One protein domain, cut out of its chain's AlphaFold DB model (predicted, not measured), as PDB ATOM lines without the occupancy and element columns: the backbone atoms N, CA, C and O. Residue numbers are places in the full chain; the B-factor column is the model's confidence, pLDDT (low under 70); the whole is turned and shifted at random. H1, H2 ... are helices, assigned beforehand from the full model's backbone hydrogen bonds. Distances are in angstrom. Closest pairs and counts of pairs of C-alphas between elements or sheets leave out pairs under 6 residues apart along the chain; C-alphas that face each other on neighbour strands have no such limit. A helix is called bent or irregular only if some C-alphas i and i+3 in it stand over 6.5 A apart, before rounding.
ATOM      1  N   MET A   1      33.289  17.133  -3.603       84.62
ATOM      2  CA  MET A   1      34.742  16.848  -3.594       84.62
ATOM      3  C   MET A   1      35.536  18.004  -2.993       84.62
ATOM      4  O   MET A   1      35.997  17.845  -1.875       84.62
ATOM      5  N   GLY A   2      35.606  19.186  -3.627       87.44
ATOM      6  CA  GLY A   2      36.421  20.313  -3.125       87.44
ATOM      7  C   GLY A   2      36.157  20.729  -1.668       87.44
ATOM      8  O   GLY A   2      37.103  20.916  -0.910       87.44
ATOM      9  N   VAL A   3      34.890  20.782  -1.237       91.38
ATOM     10  CA  VAL A   3      34.519  21.069   0.166       91.38
ATOM     11  C   VAL A   3      35.037  19.997   1.133       91.38
ATOM     12  O   VAL A   3      35.581  20.336   2.176       91.38
ATOM     13  N   PHE A   4      34.919  18.712   0.782       90.81
ATOM     14  CA  PHE A   4      35.396  17.606   1.622       90.81
ATOM     15  C   PHE A   4      36.921  17.589   1.754       90.81
ATOM     16  O   PHE A   4      37.432  17.333   2.841       90.81
ATOM     17  N   ALA A   5      37.639  17.930   0.682       90.12
ATOM     18  CA  ALA A   5      39.080  18.142   0.748       90.12
ATOM     19  C   ALA A   5      39.433  19.360   1.623       90.12
ATOM     20  O   ALA A   5      40.406  19.320   2.362       90.12
ATOM     21  N   ARG A   6      38.616  20.427   1.619       91.75
ATOM     22  CA  ARG A   6      38.893  21.640   2.414       91.75
ATOM     23  C   ARG A   6      38.784  21.431   3.923       91.75
ATOM     24  O   ARG A   6      39.442  22.149   4.668       91.75
ATOM     25  N   VAL A   7      37.956  20.483   4.358       93.25
ATOM     26  CA  VAL A   7      37.782  20.116   5.774       93.25
ATOM     27  C   VAL A   7      38.689  18.956   6.204       93.25
ATOM     28  O   VAL A   7      38.439  18.360   7.245       93.25
ATOM     29  N   ASN A   8      39.714  18.619   5.409       90.81
ATOM     30  CA  ASN A   8      40.653  17.522   5.672       90.81
ATOM     31  C   ASN A   8      39.941  16.179   5.930       90.81
ATOM     32  O   ASN A   8      40.252  15.457   6.876       90.81
ATOM     33  N   SER A   9      38.930  15.854   5.114       93.38
ATOM     34  CA  SER A   9      38.170  14.612   5.277       93.38
ATOM     35  C   SER A   9      39.061  13.379   5.097       93.38
ATOM     36  O   SER A   9      39.746  13.234   4.080       93.38
ATOM     37  N   VAL A  10      38.967  12.445   6.047       91.00
ATOM     38  CA  VAL A  10      39.679  11.155   6.020       91.00
ATOM     39  C   VAL A  10      39.326  10.301   4.805       91.00
ATOM     40  O   VAL A  10      40.131   9.490   4.384       91.00
ATOM     41  N   ALA A  11      38.163  10.518   4.185       91.81
ATOM     42  CA  ALA A  11      37.776   9.797   2.972       91.81
ATOM     43  C   ALA A  11      38.722  10.050   1.779       91.81
ATOM     44  O   ALA A  11      38.689   9.294   0.821       91.81
ATOM     45  N   PHE A  12      39.535  11.110   1.836       89.50
ATOM     46  CA  PHE A  12      40.505  11.493   0.806       89.50
ATOM     47  C   PHE A  12      41.956  11.255   1.238       89.50
ATOM     48  O   PHE A  12      42.867  11.751   0.581       89.50
ATOM     49  N   SER A  13      42.199  10.546   2.346       87.62
ATOM     50  CA  SER A  13      43.561  10.367   2.872       87.62
ATOM     51  C   SER A  13      44.493   9.618   1.917       87.62
ATOM     52  O   SER A  13      45.700   9.803   1.993       87.62
ATOM     53  N   GLU A  14      43.944   8.791   1.027       87.50
ATOM     54  CA  GLU A  14      44.702   8.050   0.006       87.50
ATOM     55  C   GLU A  14      44.845   8.830  -1.312       87.50
ATOM     56  O   GLU A  14      45.773   8.590  -2.078       87.50
ATOM     57  N   ASP A  15      43.954   9.793  -1.565       89.06
ATOM     58  CA  ASP A  15      43.896  10.554  -2.821       89.06
ATOM     59  C   ASP A  15      44.756  11.830  -2.796       89.06
ATOM     60  O   ASP A  15      44.964  12.474  -3.830       89.06
ATOM     61  N   ILE A  16      45.222  12.253  -1.618       89.62
ATOM     62  CA  ILE A  16      46.042  13.458  -1.478       89.62
ATOM     63  C   ILE A  16      47.461  13.221  -2.017       89.62
ATOM     64  O   ILE A  16      48.121  12.257  -1.634       89.62
ATOM     65  N   PRO A  17      47.984  14.119  -2.871       87.56
ATOM     66  CA  PRO A  17      49.330  13.998  -3.408       87.56
ATOM     67  C   PRO A  17      50.350  14.381  -2.330       87.56
ATOM     68  O   PRO A  17      50.798  15.526  -2.245       87.56
ATOM     69  N   LEU A  18      50.701  13.413  -1.488       88.50
ATOM     70  CA  LEU A  18      51.723  13.545  -0.460       88.50
ATOM     71  C   LEU A  18      53.033  12.923  -0.928       88.50
ATOM     72  O   LEU A  18      53.093  11.759  -1.311       88.50
ATOM     73  N   ASN A  19      54.115  13.696  -0.854       88.56
ATOM     74  CA  ASN A  19      55.447  13.135  -1.014       88.56
ATOM     75  C   ASN A  19      55.910  12.563   0.332       88.56
ATOM     76  O   ASN A  19      56.401  13.299   1.188       88.56
ATOM     77  N   GLU A  20      55.766  11.249   0.497       87.69
ATOM     78  CA  GLU A  20      56.104  10.534   1.733       87.69
ATOM     79  C   GLU A  20      57.560  10.747   2.169       87.69
ATOM     80  O   GLU A  20      57.832  10.921   3.353       87.69
ATOM     81  N   THR A  21      58.503  10.811   1.221       88.81
ATOM     82  CA  THR A  21      59.927  11.024   1.535       88.81
ATOM     83  C   THR A  21      60.194  12.424   2.084       88.81
ATOM     84  O   THR A  21      60.940  12.580   3.050       88.81
ATOM     85  N   ALA A  22      59.540  13.440   1.515       86.94
ATOM     86  CA  ALA A  22      59.631  14.818   1.992       86.94
ATOM     87  C   ALA A  22      58.908  15.000   3.335       86.94
ATOM     88  O   ALA A  22      59.380  15.731   4.202       86.94
ATOM     89  N   TRP A  23      57.790  14.298   3.529       90.50
ATOM     90  CA  TRP A  23      57.031  14.315   4.777       90.50
ATOM     91  C   TRP A  23      57.774  13.621   5.927       90.50
ATOM     92  O   TRP A  23      57.827  14.147   7.039       90.50
ATOM     93  N   ALA A  24      58.434  12.492   5.660       91.50
ATOM     94  CA  ALA A  24      59.306  11.838   6.630       91.50
ATOM     95  C   ALA A  24      60.513  12.723   6.991       91.50
ATOM     96  O   ALA A  24      60.867  12.838   8.165       91.50
ATOM     97  N   ALA A  25      61.108  13.406   6.004       90.88
ATOM     98  CA  ALA A  25      62.217  14.337   6.225       90.88
ATOM     99  C   ALA A  25      61.825  15.565   7.072       90.88
ATOM    100  O   ALA A  25      62.673  16.105   7.781       90.88
ATOM    101  N   SER A  26      60.553  15.984   7.044       88.06
ATOM    102  CA  SER A  26      60.029  17.063   7.896       88.06
ATOM    103  C   SER A  26      59.574  16.595   9.284       88.06
ATOM    104  O   SER A  26      59.025  17.387  10.049       88.06
ATOM    105  N   GLY A  27      59.809  15.325   9.635       91.75
ATOM    106  CA  GLY A  27      59.400  14.761  10.920       91.75
ATOM    107  C   GLY A  27      57.891  14.542  11.025       91.75
ATOM    108  O   GLY A  27      57.337  14.673  12.115       91.75
ATOM    109  N   TYR A  28      57.231  14.225   9.907       89.88
ATOM    110  CA  TYR A  28      55.785  14.012   9.820       89.88
ATOM    111  C   TYR A  28      54.966  15.240  10.239       89.88
ATOM    112  O   TYR A  28      53.948  15.134  10.925       89.88
ATOM    113  N   ALA A  29      55.401  16.431   9.815       91.25
ATOM    114  CA  ALA A  29      54.701  17.668  10.133       91.25
ATOM    115  C   ALA A  29      53.256  17.648   9.579       91.25
ATOM    116  O   ALA A  29      53.067  17.406   8.381       91.25
ATOM    117  N   PRO A  30      52.228  17.939  10.400       88.00
ATOM    118  CA  PRO A  30      50.829  17.903   9.962       88.00
ATOM    119  C   PRO A  30      50.512  18.980   8.914       88.00
ATOM    120  O   PRO A  30      49.649  18.781   8.065       88.00
ATOM    121  N   LEU A  31      51.265  20.085   8.913       90.12
ATOM    122  CA  LEU A  31      51.084  21.197   7.980       90.12
ATOM    123  C   LEU A  31      51.211  20.769   6.505       90.12
ATOM    124  O   LEU A  31      50.447  21.236   5.670       90.12
ATOM    125  N   HIS A  32      52.125  19.844   6.180       89.00
ATOM    126  CA  HIS A  32      52.280  19.349   4.801       89.00
ATOM    127  C   HIS A  32      51.038  18.599   4.309       89.00
ATOM    128  O   HIS A  32      50.686  18.669   3.133       89.00
ATOM    129  N   VAL A  33      50.362  17.896   5.219       90.88
ATOM    130  CA  VAL A  33      49.120  17.181   4.923       90.88
ATOM    131  C   VAL A  33      47.997  18.174   4.667       90.88
ATOM    132  O   VAL A  33      47.319  18.078   3.646       90.88
ATOM    133  N   GLU A  34      47.850  19.177   5.532       91.44
ATOM    134  CA  GLU A  34      46.856  20.236   5.348       91.44
ATOM    135  C   GLU A  34      47.050  20.984   4.022       91.44
ATOM    136  O   GLU A  34      46.085  21.188   3.282       91.44
ATOM    137  N   GLU A  35      48.287  21.339   3.669       92.06
ATOM    138  CA  GLU A  35      48.606  22.005   2.401       92.06
ATOM    139  C   GLU A  35      48.239  21.151   1.179       92.06
ATOM    140  O   GLU A  35      47.657  21.670   0.219       92.06
ATOM    141  N   ALA A  36      48.497  19.839   1.223       92.19
ATOM    142  CA  ALA A  36      48.101  18.915   0.160       92.19
ATOM    143  C   ALA A  36      46.569  18.861  -0.009       92.19
ATOM    144  O   ALA A  36      46.059  18.934  -1.132       92.19
ATOM    145  N   TYR A  37      45.820  18.829   1.098       94.19
ATOM    146  CA  TYR A  37      44.356  18.909   1.087       94.19
ATOM    147  C   TYR A  37      43.839  20.228   0.493       94.19
ATOM    148  O   TYR A  37      42.907  20.224  -0.325       94.19
ATOM    149  N   VAL A  38      44.453  21.363   0.848       93.69
ATOM    150  CA  VAL A  38      44.101  22.674   0.275       93.69
ATOM    151  C   VAL A  38      44.355  22.699  -1.231       93.69
ATOM    152  O   VAL A  38      43.509  23.184  -1.984       93.69
ATOM    153  N   MET A  39      45.482  22.149  -1.683       93.31
ATOM    154  CA  MET A  39      45.831  22.096  -3.103       93.31
ATOM    155  C   MET A  39      44.786  21.316  -3.912       93.31
ATOM    156  O   MET A  39      44.271  21.819  -4.915       93.31
ATOM    157  N   VAL A  40      44.412  20.119  -3.449       93.06
ATOM    158  CA  VAL A  40      43.371  19.296  -4.090       93.06
ATOM    159  C   VAL A  40      42.026  20.019  -4.094       93.06
ATOM    160  O   VAL A  40      41.322  20.029  -5.110       93.06
ATOM    161  N   SER A  41      41.673  20.664  -2.980       94.56
ATOM    162  CA  SER A  41      40.446  21.450  -2.860       94.56
ATOM    163  C   SER A  41      40.385  22.580  -3.894       94.56
ATOM    164  O   SER A  41      39.392  22.687  -4.622       94.56
ATOM    165  N   ASN A  42      41.457  23.369  -4.023       95.25
ATOM    166  CA  ASN A  42      41.548  24.460  -4.995       95.25
ATOM    167  C   ASN A  42      41.389  23.956  -6.432       95.25
ATOM    168  O   ASN A  42      40.577  24.502  -7.182       95.25
ATOM    169  N   ASN A  43      42.092  22.884  -6.798       94.62
ATOM    170  CA  ASN A  43      41.981  22.283  -8.128       94.62
ATOM    171  C   ASN A  43      40.543  21.831  -8.422       94.62
ATOM    172  O   ASN A  43      40.014  22.096  -9.505       94.62
ATOM    173  N   CYS A  44      39.871  21.221  -7.442       95.38
ATOM    174  CA  CYS A  44      38.470  20.819  -7.567       95.38
ATOM    175  C   CYS A  44      37.531  22.014  -7.785       95.38
ATOM    176  O   CYS A  44      36.612  21.929  -8.602       95.38
ATOM    177  N   PHE A  45      37.731  23.119  -7.064       95.56
ATOM    178  CA  PHE A  45      36.901  24.315  -7.222       95.56
ATOM    179  C   PHE A  45      37.126  25.007  -8.568       95.56
ATOM    180  O   PHE A  45      36.156  25.419  -9.203       95.56
ATOM    181  N   ILE A  46      38.374  25.077  -9.039       96.62
ATOM    182  CA  ILE A  46      38.696  25.619 -10.367       96.62
ATOM    183  C   ILE A  46      38.035  24.768 -11.455       96.62
ATOM    184  O   ILE A  46      37.353  25.310 -12.326       96.62
ATOM    185  N   ALA A  47      38.169  23.441 -11.376       96.56
ATOM    186  CA  ALA A  47      37.527  22.528 -12.315       96.56
ATOM    187  C   ALA A  47      36.002  22.711 -12.329       96.56
ATOM    188  O   ALA A  47      35.408  22.854 -13.397       96.56
ATOM    189  N   ALA A  48      35.364  22.785 -11.155       97.00
ATOM    190  CA  ALA A  48      33.932  23.061 -11.051       97.00
ATOM    191  C   ALA A  48      33.552  24.397 -11.717       97.00
ATOM    192  O   ALA A  48      32.565  24.452 -12.450       97.00
ATOM    193  N   GLY A  49      34.358  25.446 -11.530       97.12
ATOM    194  CA  GLY A  49      34.177  26.731 -12.208       97.12
ATOM    195  C   GLY A  49      34.212  26.612 -13.735       97.12
ATOM    196  O   GLY A  49      33.326  27.133 -14.411       97.12
ATOM    197  N   ILE A  50      35.177  25.867 -14.285       98.06
ATOM    198  CA  ILE A  50      35.271  25.609 -15.732       98.06
ATOM    199  C   ILE A  50      34.013  24.891 -16.238       98.06
ATOM    200  O   ILE A  50      33.437  25.296 -17.249       98.06
ATOM    201  N   TYR A  51      33.537  23.871 -15.520       97.56
ATOM    202  CA  TYR A  51      32.311  23.160 -15.895       97.56
ATOM    203  C   TYR A  51      31.071  24.055 -15.869       97.56
ATOM    204  O   TYR A  51      30.228  23.936 -16.757       97.56
ATOM    205  N   VAL A  52      30.961  24.982 -14.913       98.25
ATOM    206  CA  VAL A  52      29.862  25.963 -14.884       98.25
ATOM    207  C   VAL A  52      29.900  26.864 -16.119       98.25
ATOM    208  O   VAL A  52      28.867  27.065 -16.758       98.25
ATOM    209  N   VAL A  53      31.077  27.363 -16.505       98.25
ATOM    210  CA  VAL A  53      31.227  28.191 -17.714       98.25
ATOM    211  C   VAL A  53      30.825  27.414 -18.971       98.25
ATOM    212  O   VAL A  53      30.060  27.924 -19.792       98.25
ATOM    213  N   LEU A  54      31.274  26.163 -19.104       98.06
ATOM    214  CA  LEU A  54      30.899  25.298 -20.228       98.06
ATOM    215  C   LEU A  54      29.400  24.972 -20.243       98.06
ATOM    216  O   LEU A  54      28.789  24.918 -21.313       98.06
ATOM    217  N   LEU A  55      28.787  24.790 -19.074       98.00
ATOM    218  CA  LEU A  55      27.349  24.563 -18.948       98.00
ATOM    219  C   LEU A  55      26.556  25.784 -19.422       98.00
ATOM    220  O   LEU A  55      25.603  25.641 -20.184       98.00
ATOM    221  N   ILE A  56      26.974  26.991 -19.039       98.19
ATOM    222  CA  ILE A  56      26.342  28.229 -19.514       98.19
ATOM    223  C   ILE A  56      26.505  28.347 -21.030       98.19
ATOM    224  O   ILE A  56      25.521  28.556 -21.739       98.19
ATOM    225  N   PHE A  57      27.726  28.169 -21.540       98.00
ATOM    226  CA  PHE A  57      27.999  28.267 -22.971       98.00
ATOM    227  C   PHE A  57      27.161  27.269 -23.780       98.00
ATOM    228  O   PHE A  57      26.485  27.658 -24.731       98.00
ATOM    229  N   SER A  58      27.136  25.999 -23.372       97.62
ATOM    230  CA  SER A  58      26.322  24.968 -24.028       97.62
ATOM    231  C   SER A  58      24.821  25.255 -23.934       97.62
ATOM    232  O   SER A  58      24.112  25.064 -24.921       97.62
ATOM    233  N   GLY A  59      24.334  25.794 -22.812       97.25
ATOM    234  CA  GLY A  59      22.946  26.237 -22.664       97.25
ATOM    235  C   GLY A  59      22.570  27.369 -23.625       97.25
ATOM    236  O   GLY A  59      21.511  27.325 -24.255       97.25
ATOM    237  N   VAL A  60      23.457  28.353 -23.804       96.62
ATOM    238  CA  VAL A  60      23.269  29.444 -24.773       96.62
ATOM    239  C   VAL A  60      23.241  28.905 -26.205       96.62
ATOM    240  O   VAL A  60      22.317  29.214 -26.960       96.62
ATOM    241  N   GLN A  61      24.203  28.050 -26.571       96.00
ATOM    242  CA  GLN A  61      24.242  27.404 -27.889       96.00
ATOM    243  C   GLN A  61      22.973  26.582 -28.151       96.00
ATOM    244  O   GLN A  61      22.378  26.672 -29.224       96.00
ATOM    245  N   TYR A  62      22.507  25.829 -27.154       96.31
ATOM    246  CA  TYR A  62      21.277  25.047 -27.235       96.31
ATOM    247  C   TYR A  62      20.042  25.919 -27.486       96.31
ATOM    248  O   TYR A  62      19.217  25.589 -28.341       96.31
ATOM    249  N   TYR A  63      19.920  27.048 -26.782       93.94
ATOM    250  CA  TYR A  63      18.811  27.984 -26.965       93.94
ATOM    251  C   TYR A  63      18.777  28.574 -28.383       93.94
ATOM    252  O   TYR A  63      17.724  28.574 -29.029       93.94
ATOM    253  N   PHE A  64      19.925  29.029 -28.896       94.00
ATOM    254  CA  PHE A  64      20.011  29.569 -30.255       94.00
ATOM    255  C   PHE A  64      19.751  28.504 -31.320       94.00
ATOM    256  O   PHE A  64      18.957  28.747 -32.231       94.00
ATOM    257  N   ASN A  65      20.327  27.308 -31.172       92.81
ATOM    258  CA  ASN A  65      20.084  26.204 -32.099       92.81
ATOM    259  C   ASN A  65      18.612  25.798 -32.120       92.81
ATOM    260  O   ASN A  65      18.059  25.586 -33.198       92.81
ATOM    261  N   LYS A  66      17.935  25.737 -30.967       91.00
ATOM    262  CA  LYS A  66      16.491  25.473 -30.946       91.00
ATOM    263  C   LYS A  66      15.720  26.503 -31.766       91.00
ATOM    264  O   LYS A  66      14.929  26.112 -32.616       91.00
ATOM    265  N   ARG A  67      15.976  27.800 -31.569       88.38
ATOM    266  CA  ARG A  67      15.290  28.868 -32.322       88.38
ATOM    267  C   ARG A  67      15.564  28.814 -33.822       88.38
ATOM    268  O   ARG A  67      14.629  28.996 -34.591       88.38
ATOM    269  N   ALA A  68      16.801  28.546 -34.233       85.44
ATOM    270  CA  ALA A  68      17.140  28.411 -35.648       85.44
ATOM    271  C   ALA A  68      16.386  27.243 -36.309       85.44
ATOM    272  O   ALA A  68      15.846  27.410 -37.396       85.44
ATOM    273  N   ASN A  69      16.271  26.099 -35.623       80.00
ATOM    274  CA  ASN A  69      15.512  24.951 -36.128       80.00
ATOM    275  C   ASN A  69      14.006  25.240 -36.256       80.00
ATOM    276  O   ASN A  69      13.390  24.790 -37.214       80.00
ATOM    277  N   TYR A  70      13.412  26.023 -35.346       73.06
ATOM    278  CA  TYR A  70      12.002  26.433 -35.468       73.06
ATOM    279  C   TYR A  70      11.733  27.394 -36.636       73.06
ATOM    280  O   TYR A  70      10.595  27.481 -37.070       73.06
ATOM    281  N   LEU A  71      12.741  28.131 -37.114       71.81
ATOM    282  CA  LEU A  71      12.614  29.072 -38.239       71.81
ATOM    283  C   LEU A  71      12.927  28.427 -39.600       71.81
ATOM    284  O   LEU A  71      12.702  29.052 -40.634       71.81
ATOM    285  N   ALA A  72      13.489  27.215 -39.602       63.03
ATOM    286  CA  ALA A  72      13.830  26.450 -40.802       63.03
ATOM    287  C   ALA A  72      12.707  25.490 -41.257       63.03
ATOM    288  O   ALA A  72      12.871  24.802 -42.266       63.03
ATOM    289  N   HIS A  73      11.590  25.453 -40.525       48.72
ATOM    290  CA  HIS A  73      10.343  24.753 -40.851       48.72
ATOM    291  C   HIS A  73       9.207  25.764 -41.006       48.72
ATOM    292  O   HIS A  73       8.290  25.470 -41.802       48.72
TER     293      HIS A  73
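What this domain is: This is residues 1 to 73 of the 73 residues of the protein "Ribonuclease kappa" of Schistosoma bovis (UniProt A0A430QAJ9). One long helix, H3, makes the length of the model, with a small head at its N-terminal part, where the short helix H1 packs on its side and the short helix H2 sits near its first turns. From residue 49 on, the rest of H3 and the last two residues stick out alone as a long arm. The 73 printed residues hold three named helices in the order H1, H2, H3 and no named strand, and the class is all helix. The whole is extended, with a radius of gyration of the C-alphas of 20.8 A and spans of 72 by 19 by 15 A.

How they stand to each other: H1, residues 2 to 6, touches H3, residues 30 to 71, and H3 touches H1 with residues 37 to 45 alone. The closest C-alphas of the two are those of Gly 2 and Ser 41, 4.2 A apart. H1 and H2, residues 20 to 25, are apart. H2 and H3 are close but not clearly touching, and their closest C-alphas, those of Trp 23 and His 32, are 6.9 A apart. They run opposite ways at a shallow tilt of 34.7 degrees, only just short of steep. In H1, H2 and H3 every O i to N i+4 pair is within hydrogen-bond range.

Where its parts are: H1 begins at C-alpha 2 (36.421, 20.313, -3.125) and has 5 residues. H2 has 6 residues and begins at C-alpha 20 (56.104, 10.534, 1.733). H3 has 42 residues, is not bent, and runs 62.5 A to C-alpha 71 (12.614, 29.072, -38.239).

The domain as a whole: The two C-alphas farthest apart, those of Gly 27 and His 73, are 72.0 A apart. Residues 49 to 73, of which 49 to 71 belong to H3, stand free; the body without them spans 34 by 18 by 15 A. The link from H1 to H2 is long, and that from H2 to H3 is tight. The printed part has no cut. Its mean pLDDT is 90.7, and residues 72 to 73 are under 70.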